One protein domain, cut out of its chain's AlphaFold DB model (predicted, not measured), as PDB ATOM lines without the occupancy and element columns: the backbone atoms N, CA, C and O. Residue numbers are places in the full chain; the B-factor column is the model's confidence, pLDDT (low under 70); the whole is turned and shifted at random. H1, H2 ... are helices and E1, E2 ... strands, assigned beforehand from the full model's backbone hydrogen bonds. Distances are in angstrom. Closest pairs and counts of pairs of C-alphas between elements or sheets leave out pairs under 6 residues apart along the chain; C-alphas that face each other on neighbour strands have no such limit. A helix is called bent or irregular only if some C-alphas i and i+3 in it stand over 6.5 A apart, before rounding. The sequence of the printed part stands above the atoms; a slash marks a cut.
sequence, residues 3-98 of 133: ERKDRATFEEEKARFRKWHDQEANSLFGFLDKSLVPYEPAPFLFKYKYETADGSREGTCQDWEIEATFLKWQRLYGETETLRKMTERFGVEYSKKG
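AT A GLANCE: This is residues 3 to 98 of the 133 residues of an uncharacterized protein of Mesorhizobium sp. Root102 (UniProt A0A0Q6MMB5). A loose, open arrangement of three arms: the lone helix H1, with a long link that folds back from its far end; a two-stranded hairpin, E1 and E2; and a V of two helices, H2 and H3. H2 is nearest the middle, while the hairpin's tip, residues 51 to 56, and residues 92 to 98 stick out. The printed part has 96 residues, with three named helices and two named strands in the order H1, E1, E2, H2, H3; the sheet, E1 - E2, is antiparallel and the class is mixed, helices and strands. The whole is loose, with a radius of gyration of the C-alphas of 17.1 A, and elongated, spanning 52 by 34 by 27 A.

HOW THE PARTS SIT: Residues 3 to 4 pair, antiparallel, with residues 44 to 45 of E1, residues 44 to 52. H1, residues 7 to 25, touches no helix. E1 and E2, residues 55 to 60, form a hairpin at 156 degrees between directions, with N 48 and O 59 2.9 A apart, within hydrogen-bond range. H2, residues 64 to 77, touches H3, residues 79 to 96, with residues 70 to 74 alone, at a steep tilt of 51 degrees, opposite ways; their closest C-alphas, Gln 74 and Thr 82, are 5.5 A apart. H3 is apart from H1, E1 and E2. Every O i to N i+4 pair is within hydrogen-bond range in H1 and H2, and 12 of 14 in H3.

IN THESE COORDINATES: H1 begins at C-alpha 7 (25.034, -14.123, 35.497) and is 26.7 A long. E1 is 25.5 A, E2 17.2 A and H2 19.7 A. H3, 24.7 A, ends at C-alpha 96 (3.819, 5.986, 53.593); it is only just irregular, with C-alphas 91 and 94 6.6 A apart.

THE WHOLE: The farthest C-alphas, Phe 31 and Ala 53, are 54.4 A apart. The printed part has no cut. The link from H1 to E1, 18 residues, is long; the other three are tight. Residues 28 to 38 have pLDDT under 70.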
ATOM      1  N   GLU A   3      17.214  -4.861  40.582       92.12
ATOM      2  CA  GLU A   3      17.977  -5.157  39.369       92.12
ATOM      3  C   GLU A   3      18.523  -6.578  39.441       92.12
ATOM      4  O   GLU A   3      19.008  -7.000  40.486       92.12
ATOM      5  N   ARG A   4      18.438  -7.347  38.353       93.44
ATOM      6  CA  ARG A   4      19.022  -8.691  38.335       93.44
ATOM      7  C   ARG A   4      20.537  -8.580  38.194       93.44
ATOM      8  O   ARG A   4      21.014  -7.866  37.319       93.44
ATOM      9  N   LYS A   5      21.276  -9.315  39.027       92.06
ATOM     10  CA  LYS A   5      22.731  -9.432  38.902       92.06
ATOM     11  C   LYS A   5      23.087 -10.046  37.549       92.06
ATOM     12  O   LYS A   5      22.376 -10.925  37.053       92.06
ATOM     13  N   ASP A   6      24.207  -9.614  36.979       92.31
ATOM     14  CA  ASP A   6      24.790 -10.312  35.839       92.31
ATOM     15  C   ASP A   6      25.084 -11.775  36.212       92.31
ATOM     16  O   ASP A   6      25.470 -12.084  37.345       92.31
ATOM     17  N   ARG A   7      24.901 -12.686  35.249       89.50
ATOM     18  CA  ARG A   7      25.034 -14.123  35.497       89.50
ATOM     19  C   ARG A   7      26.441 -14.491  35.959       89.50
ATOM     20  O   ARG A   7      26.563 -15.304  36.868       89.50
ATOM     21  N   ALA A   8      27.486 -13.914  35.363       90.06
ATOM     22  CA  ALA A   8      28.857 -14.223  35.757       90.06
ATOM     23  C   ALA A   8      29.136 -13.739  37.185       90.06
ATOM     24  O   ALA A   8      29.683 -14.491  37.987       90.06
ATOM     25  N   THR A   9      28.663 -12.535  37.524       88.00
ATOM     26  CA  THR A   9      28.792 -11.969  38.879       88.00
ATOM     27  C   THR A   9      28.081 -12.839  39.920       88.00
ATOM     28  O   THR A   9      28.648 -13.164  40.961       88.00
ATOM     29  N   PHE A  10      26.852 -13.268  39.623       87.81
ATOM     30  CA  PHE A  10      26.071 -14.127  40.510       87.81
ATOM     31  C   PHE A  10      26.736 -15.491  40.748       87.81
ATOM     32  O   PHE A  10      26.826 -15.945  41.889       87.81
ATOM     33  N   GLU A  11      27.227 -16.141  39.689       87.94
ATOM     34  CA  GLU A  11      27.916 -17.431  39.815       87.94
ATOM     35  C   GLU A  11      29.248 -17.297  40.567       87.94
ATOM     36  O   GLU A  11      29.592 -18.173  41.362       87.94
ATOM     37  N   GLU A  12      29.977 -16.192  40.389       88.88
ATOM     38  CA  GLU A  12      31.206 -15.917  41.139       88.88
ATOM     39  C   GLU A  12      30.928 -15.729  42.640       88.88
ATOM     40  O   GLU A  12      31.604 -16.326  43.480       88.88
ATOM     41  N   GLU A  13      29.913 -14.939  43.005       85.88
ATOM     42  CA  GLU A  13      29.465 -14.795  44.397       85.88
ATOM     43  C   GLU A  13      29.047 -16.139  44.994       85.88
ATOM     44  O   GLU A  13      29.473 -16.496  46.096       85.88
ATOM     45  N   LYS A  14      28.276 -16.926  44.239       86.38
ATOM     46  CA  LYS A  14      27.838 -18.255  44.659       86.38
ATOM     47  C   LYS A  14      29.021 -19.196  44.886       86.38
ATOM     48  O   LYS A  14      29.047 -19.919  45.884       86.38
ATOM     49  N   ALA A  15      30.017 -19.175  44.003       86.50
ATOM     50  CA  ALA A  15      31.241 -19.958  44.153       86.50
ATOM     51  C   ALA A  15      32.062 -19.512  45.374       86.50
ATOM     52  O   ALA A  15      32.589 -20.353  46.103       86.50
ATOM     53  N   ARG A  16      32.130 -18.203  45.641       86.38
ATOM     54  CA  ARG A  16      32.817 -17.629  46.809       86.38
ATOM     55  C   ARG A  16      32.183 -18.087  48.121       86.38
ATOM     56  O   ARG A  16      32.902 -18.541  49.006       86.38
ATOM     57  N   PHE A  17      30.855 -18.028  48.225       83.25
ATOM     58  CA  PHE A  17      30.132 -18.466  49.423       83.25
ATOM     59  C   PHE A  17      30.269 -19.968  49.658       83.25
ATOM     60  O   PHE A  17      30.480 -20.387  50.794       83.25
ATOM     61  N   ARG A  18      30.246 -20.774  48.589       84.12
ATOM     62  CA  ARG A  18      30.559 -22.209  48.675       84.12
ATOM     63  C   ARG A  18      31.970 -22.450  49.194       84.12
ATOM     64  O   ARG A  18      32.143 -23.242  50.103       84.12
ATOM     65  N   LYS A  19      32.962 -21.718  48.686       84.75
ATOM     66  CA  LYS A  19      34.348 -21.854  49.148       84.75
ATOM     67  C   LYS A  19      34.505 -21.514  50.633       84.75
ATOM     68  O   LYS A  19      35.222 -22.223  51.327       84.75
ATOM     69  N   TRP A  20      33.868 -20.447  51.119       81.19
ATOM     70  CA  TRP A  20      33.892 -20.104  52.549       81.19
ATOM     71  C   TRP A  20      33.211 -21.167  53.404       81.19
ATOM     72  O   TRP A  20      33.740 -21.548  54.443       81.19
ATOM     73  N   HIS A  21      32.078 -21.685  52.934       80.38
ATOM     74  CA  HIS A  21      31.391 -22.799  53.576       80.38
ATOM     75  C   HIS A  21      32.279 -24.051  53.651       80.38
ATOM     76  O   HIS A  21      32.459 -24.594  54.737       80.38
ATOM     77  N   ASP A  22      32.914 -24.444  52.543       80.50
ATOM     78  CA  ASP A  22      33.822 -25.594  52.490       80.50
ATOM     79  C   ASP A  22      35.040 -25.404  53.410       80.50
ATOM     80  O   ASP A  22      35.514 -26.361  54.019       80.50
ATOM     81  N   GLN A  23      35.565 -24.181  53.523       80.12
ATOM     82  CA  GLN A  23      36.675 -23.865  54.429       80.12
ATOM     83  C   GLN A  23      36.282 -24.032  55.899       80.12
ATOM     84  O   GLN A  23      37.052 -24.609  56.666       80.12
ATOM     85  N   GLU A  24      35.092 -23.567  56.280       75.62
ATOM     86  CA  GLU A  24      34.598 -23.657  57.656       75.62
ATOM     87  C   GLU A  24      34.216 -25.097  58.027       75.62
ATOM     88  O   GLU A  24      34.605 -25.600  59.083       75.62
ATOM     89  N   ALA A  25      33.534 -25.804  57.120       71.69
ATOM     90  CA  ALA A  25      33.136 -27.197  57.306       71.69
ATOM     91  C   ALA A  25      34.341 -28.148  57.424       71.69
ATOM     92  O   ALA A  25      34.290 -29.116  58.179       71.69
ATOM     93  N   ASN A  26      35.437 -27.860  56.712       75.44
ATOM     94  CA  ASN A  26      36.687 -28.623  56.790       75.44
ATOM     95  C   ASN A  26      37.663 -28.086  57.857       75.44
ATOM     96  O   ASN A  26      38.814 -28.528  57.912       75.44
ATOM     97  N   SER A  27      37.244 -27.128  58.690       76.44
ATOM     98  CA  SER A  27      38.079 -26.602  59.770       76.44
ATOM     99  C   SER A  27      38.244 -27.622  60.904       76.44
ATOM    100  O   SER A  27      37.461 -28.563  61.056       76.44
ATOM    101  N   LEU A  28      39.250 -27.405  61.760       66.81
ATOM    102  CA  LEU A  28      39.522 -28.247  62.934       66.81
ATOM    103  C   LEU A  28      38.339 -28.320  63.919       66.81
ATOM    104  O   LEU A  28      38.321 -29.204  64.767       66.81
ATOM    105  N   PHE A  29      37.360 -27.420  63.814       69.44
ATOM    106  CA  PHE A  29      36.152 -27.411  64.641       69.44
ATOM    107  C   PHE A  29      34.867 -27.651  63.829       69.44
ATOM    108  O   PHE A  29      33.784 -27.662  64.410       69.44
ATOM    109  N   GLY A  30      34.955 -27.913  62.519       60.59
ATOM    110  CA  GLY A  30      33.793 -28.050  61.628       60.59
ATOM    111  C   GLY A  30      32.848 -29.206  61.979       60.59
ATOM    112  O   GLY A  30      31.668 -29.167  61.650       60.59
ATOM    113  N   PHE A  31      33.328 -30.213  62.718       63.81
ATOM    114  CA  PHE A  31      32.511 -31.317  63.243       63.81
ATOM    115  C   PHE A  31      31.744 -30.980  64.535       63.81
ATOM    116  O   PHE A  31      30.875 -31.752  64.939       63.81
ATOM    117  N   LEU A  32      32.074 -29.871  65.212       65.44
ATOM    118  CA  LEU A  32      31.339 -29.379  66.387       65.44
ATOM    119  C   LEU A  32      30.167 -28.484  65.991       65.44
ATOM    120  O   LEU A  32      29.233 -28.333  66.781       65.44
ATOM    121  N   ASP A  33      30.211 -27.900  64.792       58.56
ATOM    122  CA  ASP A  33      29.187 -26.970  64.346       58.56
ATOM    123  C   ASP A  33      28.048 -27.699  63.623       58.56
ATOM    124  O   ASP A  33      28.242 -28.559  62.757       58.56
ATOM    125  N   LYS A  34      26.812 -27.395  64.025       56.25
ATOM    126  CA  LYS A  34      25.611 -28.041  63.485       56.25
ATOM    127  C   LYS A  34      25.469 -27.658  62.018       56.25
ATOM    128  O   LYS A  34      25.039 -26.545  61.753       56.25
ATOM    129  N   SER A  35      25.735 -28.596  61.103       60.28
ATOM    130  CA  SER A  35      25.324 -28.560  59.688       60.28
ATOM    131  C   SER A  35      25.261 -27.131  59.138       60.28
ATOM    132  O   SER A  35      24.164 -26.610  58.910       60.28
ATOM    133  N   LEU A  36      26.419 -26.486  58.964       64.06
ATOM    134  CA  LEU A  36      26.477 -25.186  58.303       64.06
ATOM    135  C   LEU A  36      25.702 -25.317  56.981       64.06
ATOM    136  O   LEU A  36      26.038 -26.154  56.145       64.06
ATOM    137  N   VAL A  37      24.617 -24.566  56.806       65.19
ATOM    138  CA  VAL A  37      23.873 -24.561  55.541       65.19
ATOM    139  C   VAL A  37      24.535 -23.516  54.648       65.19
ATOM    140  O   VAL A  37      24.676 -22.376  55.095       65.19
ATOM    141  N   PRO A  38      24.941 -23.855  53.409       67.75
ATOM    142  CA  PRO A  38      25.523 -22.874  52.504       67.75
ATOM    143  C   PRO A  38      24.553 -21.708  52.296       67.75
ATOM    144  O   PRO A  38      23.415 -21.910  51.865       67.75
ATOM    145  N   TYR A  39      24.996 -20.489  52.607       73.19
ATOM    146  CA  TYR A  39      24.242 -19.286  52.272       73.19
ATOM    147  C   TYR A  39      24.269 -19.113  50.747       73.19
ATOM    148  O   TYR A  39      25.340 -19.079  50.139       73.19
ATOM    149  N   GLU A  40      23.098 -19.053  50.112       80.75
ATOM    150  CA  GLU A  40      22.995 -18.742  48.684       80.75
ATOM    151  C   GLU A  40      22.761 -17.236  48.515       80.75
ATOM    152  O   GLU A  40      21.849 -16.709  49.154       80.75
ATOM    153  N   PRO A  41      23.536 -16.538  47.664       86.25
ATOM    154  CA  PRO A  41      23.320 -15.114  47.437       86.25
ATOM    155  C   PRO A  41      21.968 -14.876  46.755       86.25
ATOM    156  O   PRO A  41      21.499 -15.699  45.963       86.25
ATOM    157  N   ALA A  42      21.357 -13.715  46.997       90.31
ATOM    158  CA  ALA A  42      20.206 -13.293  46.208       90.31
ATOM    159  C   ALA A  42      20.639 -12.969  44.758       90.31
ATOM    160  O   ALA A  42      21.672 -12.322  44.558       90.31
ATOM    161  N   PRO A  43      19.852 -13.347  43.729       92.94
ATOM    162  CA  PRO A  43      20.160 -13.053  42.326       92.94
ATOM    163  C   PRO A  43      19.849 -11.601  41.920       92.94
ATOM    164  O   PRO A  43      19.932 -11.256  40.739       92.94
ATOM    165  N   PHE A  44      19.481 -10.746  42.875       93.31
ATOM    166  CA  PHE A  44      19.089  -9.361  42.643       93.31
ATOM    167  C   PHE A  44      19.900  -8.397  43.509       93.31
ATOM    168  O   PHE A  44      20.271  -8.719  44.634       93.31
ATOM    169  N   LEU A  45      20.135  -7.203  42.974       92.06
ATOM    170  CA  LEU A  45      20.570  -6.021  43.699       92.06
ATOM    171  C   LEU A  45      19.343  -5.191  44.063       92.06
ATOM    172  O   LEU A  45      18.511  -4.858  43.210       92.06
ATOM    173  N   PHE A  46      19.253  -4.818  45.332       91.19
ATOM    174  CA  PHE A  46      18.210  -3.938  45.834       91.19
ATOM    175  C   PHE A  46      18.768  -2.526  45.885       91.19
ATOM    176  O   PHE A  46      19.711  -2.251  46.615       91.19
ATOM    177  N   LYS A  47      18.217  -1.632  45.073       90.31
ATOM    178  CA  LYS A  47      18.742  -0.284  44.870       90.31
ATOM    179  C   LYS A  47      17.744   0.779  45.302       90.31
ATOM    180  O   LYS A  47      16.528   0.623  45.131       90.31
ATOM    181  N   TYR A  48      18.266   1.889  45.793       86.12
ATOM    182  CA  TYR A  48      17.512   3.071  46.182       86.12
ATOM    183  C   TYR A  48      18.062   4.304  45.462       86.12
ATOM    184  O   TYR A  48      19.234   4.359  45.092       86.12
ATOM    185  N   LYS A  49      17.182   5.278  45.236       86.44
ATOM    186  CA  LYS A  49      17.510   6.571  44.636       86.44
ATOM    187  C   LYS A  49      17.123   7.665  45.612       86.44
ATOM    188  O   LYS A  49      16.109   7.527  46.294       86.44
ATOM    189  N   TYR A  50      17.935   8.704  45.685       82.62
ATOM    190  CA  TYR A  50      17.721   9.829  46.582       82.62
ATOM    191  C   TYR A  50      18.260  11.106  45.942       82.62
ATOM    192  O   TYR A  50      19.209  11.073  45.159       82.62
ATOM    193  N   GLU A  51      17.624  12.222  46.277       84.38
ATOM    194  CA  GLU A  51      18.034  13.545  45.826       84.38
ATOM    195  C   GLU A  51      18.910  14.199  46.891       84.38
ATOM    196  O   GLU A  51      18.643  14.109  48.090       84.38
ATOM    197  N   THR A  52      19.966  14.859  46.436       80.31
ATOM    198  CA  THR A  52      20.870  15.668  47.256       80.31
ATOM    199  C   THR A  52      20.968  17.069  46.664       80.31
ATOM    200  O   THR A  52      20.579  17.286  45.517       80.31
ATOM    201  N   ALA A  53      21.489  18.034  47.425       81.19
ATOM    202  CA  ALA A  53      21.609  19.419  46.959       81.19
ATOM    203  C   ALA A  53      22.430  19.562  45.661       81.19
ATOM    204  O   ALA A  53      22.211  20.499  44.898       81.19
ATOM    205  N   ASP A  54      23.352  18.634  45.395       84.44
ATOM    206  CA  ASP A  54      24.184  18.603  44.193       84.44
ATOM    207  C   ASP A  54      23.704  17.608  43.117       84.44
ATOM    208  O   ASP A  54      24.365  17.447  42.091       84.44
ATOM    209  N   GLY A  55      22.535  16.983  43.309       85.50
ATOM    210  CA  GLY A  55      21.847  16.190  42.289       85.50
ATOM    211  C   GLY A  55      21.329  14.832  42.762       85.50
ATOM    212  O   GLY A  55      21.357  14.490  43.946       85.50
ATOM    213  N   SER A  56      20.858  14.048  41.794       87.19
ATOM    214  CA  SER A  56      20.294  12.715  42.015       87.19
ATOM    215  C   SER A  56      21.387  11.662  42.165       87.19
ATOM    216  O   SER A  56      22.372  11.648  41.417       87.19
ATOM    217  N   ARG A  57      21.211  10.747  43.118       85.88
ATOM    218  CA  ARG A  57      22.153   9.667  43.417       85.88
ATOM    219  C   ARG A  57      21.444   8.323  43.505       85.88
ATOM    220  O   ARG A  57      20.257   8.225  43.813       85.88
ATOM    221  N   GLU A  58      22.211   7.268  43.265       87.88
ATOM    222  CA  GLU A  58      21.775   5.881  43.397       87.88
ATOM    223  C   GLU A  58      22.709   5.138  44.352       87.88
ATOM    224  O   GLU A  58      23.922   5.353  44.346       87.88
ATOM    225  N   GLY A  59      22.137   4.267  45.179       85.00
ATOM    226  CA  GLY A  59      22.878   3.380  46.065       85.00
ATOM    227  C   GLY A  59      22.317   1.964  46.030       85.00
ATOM    228  O   GLY A  59      21.140   1.742  45.740       85.00
ATOM    229  N   THR A  60      23.175   0.998  46.347       88.00
ATOM    230  CA  THR A  60      22.777  -0.396  46.553       88.00
ATOM    231  C   THR A  60      22.619  -0.640  48.047       88.00
ATOM    232  O   THR A  60      23.480  -0.276  48.846       88.00
ATOM    233  N   CYS A  61      21.497  -1.229  48.431       85.44
ATOM    234  CA  CYS A  61      21.236  -1.697  49.778       85.44
ATOM    235  C   CYS A  61      22.143  -2.903  50.061       85.44
ATOM    236  O   CYS A  61      22.118  -3.881  49.318       85.44
ATOM    237  N   GLN A  62      22.970  -2.785  51.098       81.88
ATOM    238  CA  GLN A  62      23.931  -3.811  51.535       81.88
ATOM    239  C   GLN A  62      23.438  -4.579  52.771       81.88
ATOM    240  O   GLN A  62      24.179  -5.356  53.365       81.88
ATOM    241  N   ASP A  63      22.203  -4.312  53.176       83.00
ATOM    242  CA  ASP A  63      21.530  -4.938  54.302       83.00
ATOM    243  C   ASP A  63      21.163  -6.387  53.926       83.00
ATOM    244  O   ASP A  63      20.526  -6.651  52.895       83.00
ATOM    245  N   TRP A  64      21.632  -7.334  54.742       84.56
ATOM    246  CA  TRP A  64      21.453  -8.762  54.481       84.56
ATOM    247  C   TRP A  64      20.010  -9.197  54.768       84.56
ATOM    248  O   TRP A  64      19.538 -10.183  54.197       84.56
ATOM    249  N   GLU A  65      19.277  -8.460  55.608       87.19
ATOM    250  CA  GLU A  65      17.879  -8.702  55.933       87.19
ATOM    251  C   GLU A  65      16.981  -8.556  54.695       87.19
ATOM    252  O   GLU A  65      16.012  -9.316  54.544       87.19
ATOM    253  N   ILE A  66      17.309  -7.654  53.762       89.81
ATOM    254  CA  ILE A  66      16.600  -7.526  52.476       89.81
ATOM    255  C   ILE A  66      16.817  -8.766  51.599       89.81
ATOM    256  O   ILE A  66      15.847  -9.316  51.061       89.81
ATOM    257  N   GLU A  67      18.055  -9.251  51.483       91.00
ATOM    258  CA  GLU A  67      18.359 -10.470  50.723       91.00
ATOM    259  C   GLU A  67      17.692 -11.702  51.343       91.00
ATOM    260  O   GLU A  67      17.027 -12.477  50.647       91.00
ATOM    261  N   ALA A  68      17.792 -11.854  52.664       90.44
ATOM    262  CA  ALA A  68      17.165 -12.946  53.399       90.44
ATOM    263  C   ALA A  68      15.636 -12.924  53.257       90.44
ATOM    264  O   ALA A  68      15.009 -13.975  53.077       90.44
ATOM    265  N   THR A  69      15.024 -11.733  53.283       93.56
ATOM    266  CA  THR A  69      13.584 -11.565  53.043       93.56
ATOM    267  C   THR A  69      13.211 -12.023  51.639       93.56
ATOM    268  O   THR A  69      12.266 -12.803  51.493       93.56
ATOM    269  N   PHE A  70      13.973 -11.610  50.621       94.50
ATOM    270  CA  PHE A  70      13.756 -12.052  49.246       94.50
ATOM    271  C   PHE A  70      13.842 -13.577  49.129       94.50
ATOM    272  O   PHE A  70      12.901 -14.199  48.643       94.50
ATOM    273  N   LEU A  71      14.918 -14.196  49.623       92.88
ATOM    274  CA  LEU A  71      15.121 -15.647  49.530       92.88
ATOM    275  C   LEU A  71      14.009 -16.425  50.245       92.88
ATOM    276  O   LEU A  71      13.515 -17.434  49.736       92.88
ATOM    277  N   LYS A  72      13.571 -15.940  51.412       93.56
ATOM    278  CA  LYS A  72      12.446 -16.523  52.150       93.56
ATOM    279  C   LYS A  72      11.147 -16.421  51.357       93.56
ATOM    280  O   LYS A  72      10.429 -17.409  51.236       93.56
ATOM    281  N   TRP A  73      10.822 -15.242  50.837       96.12
ATOM    282  CA  TRP A  73       9.576 -15.010  50.108       96.12
ATOM    283  C   TRP A  73       9.557 -15.710  48.756       96.12
ATOM    284  O   TRP A  73       8.522 -16.255  48.388       96.12
ATOM    285  N   GLN A  74      10.700 -15.810  48.075       95.81
ATOM    286  CA  GLN A  74      10.829 -16.539  46.817       95.81
ATOM    287  C   GLN A  74      10.415 -18.003  46.982       95.81
ATOM    288  O   GLN A  74       9.696 -18.532  46.136       95.81
ATOM    289  N   ARG A  75      10.801 -18.642  48.094       93.31
ATOM    290  CA  ARG A  75      10.397 -20.022  48.419       93.31
ATOM    291  C   ARG A  75       8.895 -20.162  48.692       93.31
ATOM    292  O   ARG A  75       8.355 -21.243  48.504       93.31
ATOM    293  N   LEU A  76       8.234 -19.095  49.144       96.12
ATOM    294  CA  LEU A  76       6.814 -19.103  49.515       96.12
ATOM    295  C   LEU A  76       5.884 -18.703  48.364       96.12
ATOM    296  O   LEU A  76       4.789 -19.244  48.248       96.12
ATOM    297  N   TYR A  77       6.297 -17.740  47.542       95.94
ATOM    298  CA  TYR A  77       5.432 -17.076  46.564       95.94
ATOM    299  C   TYR A  77       5.949 -17.174  45.122       95.94
ATOM    300  O   TYR A  77       5.244 -16.789  44.193       95.94
ATOM    301  N   GLY A  78       7.171 -17.669  44.916       95.94
ATOM    302  CA  GLY A  78       7.863 -17.595  43.631       95.94
ATOM    303  C   GLY A  78       8.493 -16.222  43.378       95.94
ATOM    304  O   GLY A  78       8.219 -15.242  44.072       95.94
ATOM    305  N   GLU A  79       9.377 -16.150  42.381       95.56
ATOM    306  CA  GLU A  79      10.207 -14.964  42.118       95.56
ATOM    307  C   GLU A  79       9.370 -13.726  41.759       95.56
ATOM    308  O   GLU A  79       9.502 -12.690  42.410       95.56
ATOM    309  N   THR A  80       8.467 -13.837  40.780       95.75
ATOM    310  CA  THR A  80       7.666 -12.707  40.279       95.75
ATOM    311  C   THR A  80       6.830 -12.054  41.377       95.75
ATOM    312  O   THR A  80       6.874 -10.837  41.560       95.75
ATOM    313  N   GLU A  81       6.091 -12.857  42.146       96.94
ATOM    314  CA  GLU A  81       5.256 -12.334  43.229       96.94
ATOM    315  C   GLU A  81       6.112 -11.790  44.377       96.94
ATOM    316  O   GLU A  81       5.761 -10.781  44.987       96.94
ATOM    317  N   THR A  82       7.277 -12.389  44.635       96.25
ATOM    318  CA  THR A  82       8.227 -11.861  45.620       96.25
ATOM    319  C   THR A  82       8.720 -10.477  45.232       96.25
ATOM    320  O   THR A  82       8.652  -9.568  46.054       96.25
ATOM    321  N   LEU A  83       9.154 -10.272  43.988       95.12
ATOM    322  CA  LEU A  83       9.599  -8.959  43.509       95.12
ATOM    323  C   LEU A  83       8.492  -7.904  43.631       95.12
ATOM    324  O   LEU A  83       8.757  -6.775  44.063       95.12
ATOM    325  N   ARG A  84       7.246  -8.282  43.319       95.38
ATOM    326  CA  ARG A  84       6.075  -7.414  43.493       95.38
ATOM    327  C   ARG A  84       5.885  -7.031  44.963       95.38
ATOM    328  O   ARG A  84       5.812  -5.844  45.270       95.38
ATOM    329  N   LYS A  85       5.874  -8.014  45.870       95.56
ATOM    330  CA  LYS A  85       5.718  -7.791  47.317       95.56
ATOM    331  C   LYS A  85       6.864  -6.974  47.912       95.56
ATOM    332  O   LYS A  85       6.610  -6.106  48.739       95.56
ATOM    333  N   MET A  86       8.108  -7.222  47.502       94.00
ATOM    334  CA  MET A  86       9.278  -6.451  47.943       94.00
ATOM    335  C   MET A  86       9.131  -4.981  47.533       94.00
ATOM    336  O   MET A  86       9.327  -4.083  48.349       94.00
ATOM    337  N   THR A  87       8.724  -4.733  46.284       92.06
ATOM    338  CA  THR A  87       8.500  -3.377  45.765       92.06
ATOM    339  C   THR A  87       7.376  -2.666  46.515       92.06
ATOM    340  O   THR A  87       7.539  -1.521  46.924       92.06
ATOM    341  N   GLU A  88       6.253  -3.347  46.742       92.69
ATOM    342  CA  GLU A  88       5.113  -2.807  47.487       92.69
ATOM    343  C   GLU A  88       5.490  -2.495  48.942       92.69
ATOM    344  O   GLU A  88       5.279  -1.381  49.421       92.69
ATOM    345  N   ARG A  89       6.135  -3.439  49.631       90.38
ATOM    346  CA  ARG A  89       6.494  -3.299  51.041       90.38
ATOM    347  C   ARG A  89       7.520  -2.194  51.277       90.38
ATOM    348  O   ARG A  89       7.268  -1.277  52.054       90.38
ATOM    349  N   PHE A  90       8.673  -2.291  50.624       87.56
ATOM    350  CA  PHE A  90       9.811  -1.417  50.906       87.56
ATOM    351  C   PHE A  90       9.765  -0.118  50.097       87.56
ATOM    352  O   PHE A  90      10.225   0.913  50.574       87.56
ATOM    353  N   GLY A  91       9.194  -0.145  48.889       84.19
ATOM    354  CA  GLY A  91       9.102   1.033  48.024       84.19
ATOM    355  C   GLY A  91       7.873   1.907  48.272       84.19
ATOM    356  O   GLY A  91       7.929   3.106  48.006       84.19
ATOM    357  N   VAL A  92       6.767   1.338  48.770       86.31
ATOM    358  CA  VAL A  92       5.482   2.054  48.873       86.31
ATOM    359  C   VAL A  92       4.936   2.093  50.296       86.31
ATOM    360  O   VAL A  92       4.561   3.159  50.773       86.31
ATOM    361  N   GLU A  93       4.840   0.961  50.995       88.06
ATOM    362  CA  GLU A  93       4.247   0.952  52.338       88.06
ATOM    363  C   GLU A  93       5.123   1.661  53.367       88.06
ATOM    364  O   GLU A  93       4.598   2.368  54.225       88.06
ATOM    365  N   TYR A  94       6.438   1.434  53.329       84.69
ATOM    366  CA  TYR A  94       7.350   1.967  54.342       84.69
ATOM    367  C   TYR A  94       7.466   3.486  54.238       84.69
ATOM    368  O   TYR A  94       7.313   4.174  55.245       84.69
ATOM    369  N   SER A  95       7.596   4.025  53.027       79.25
ATOM    370  CA  SER A  95       7.582   5.477  52.813       79.25
ATOM    371  C   SER A  95       6.287   6.118  53.331       79.25
ATOM    372  O   SER A  95       6.339   7.102  54.061       79.25
ATOM    373  N   LYS A  96       5.120   5.507  53.077       82.25
ATOM    374  CA  LYS A  96       3.819   5.986  53.593       82.25
ATOM    375  C   LYS A  96       3.674   5.932  55.117       82.25
ATOM    376  O   LYS A  96       2.783   6.578  55.662       82.25
ATOM    377  N   LYS A  97       4.489   5.131  55.802       83.19
ATOM    378  CA  LYS A  97       4.462   4.960  57.264       83.19
ATOM    379  C   LYS A  97       5.490   5.843  57.986       83.19
ATOM    380  O   LYS A  97       5.743   5.597  59.164       83.19
ATOM    381  N   GLY A  98       6.083   6.815  57.289       81.88
ATOM    382  CA  GLY A  98       7.055   7.749  57.860       81.88
ATOM    383  C   GLY A  98       8.446   7.145  58.055       81.88
ATOM    384  O   GLY A  98       9.218   7.638  58.870       81.88
TER     385      GLY A  98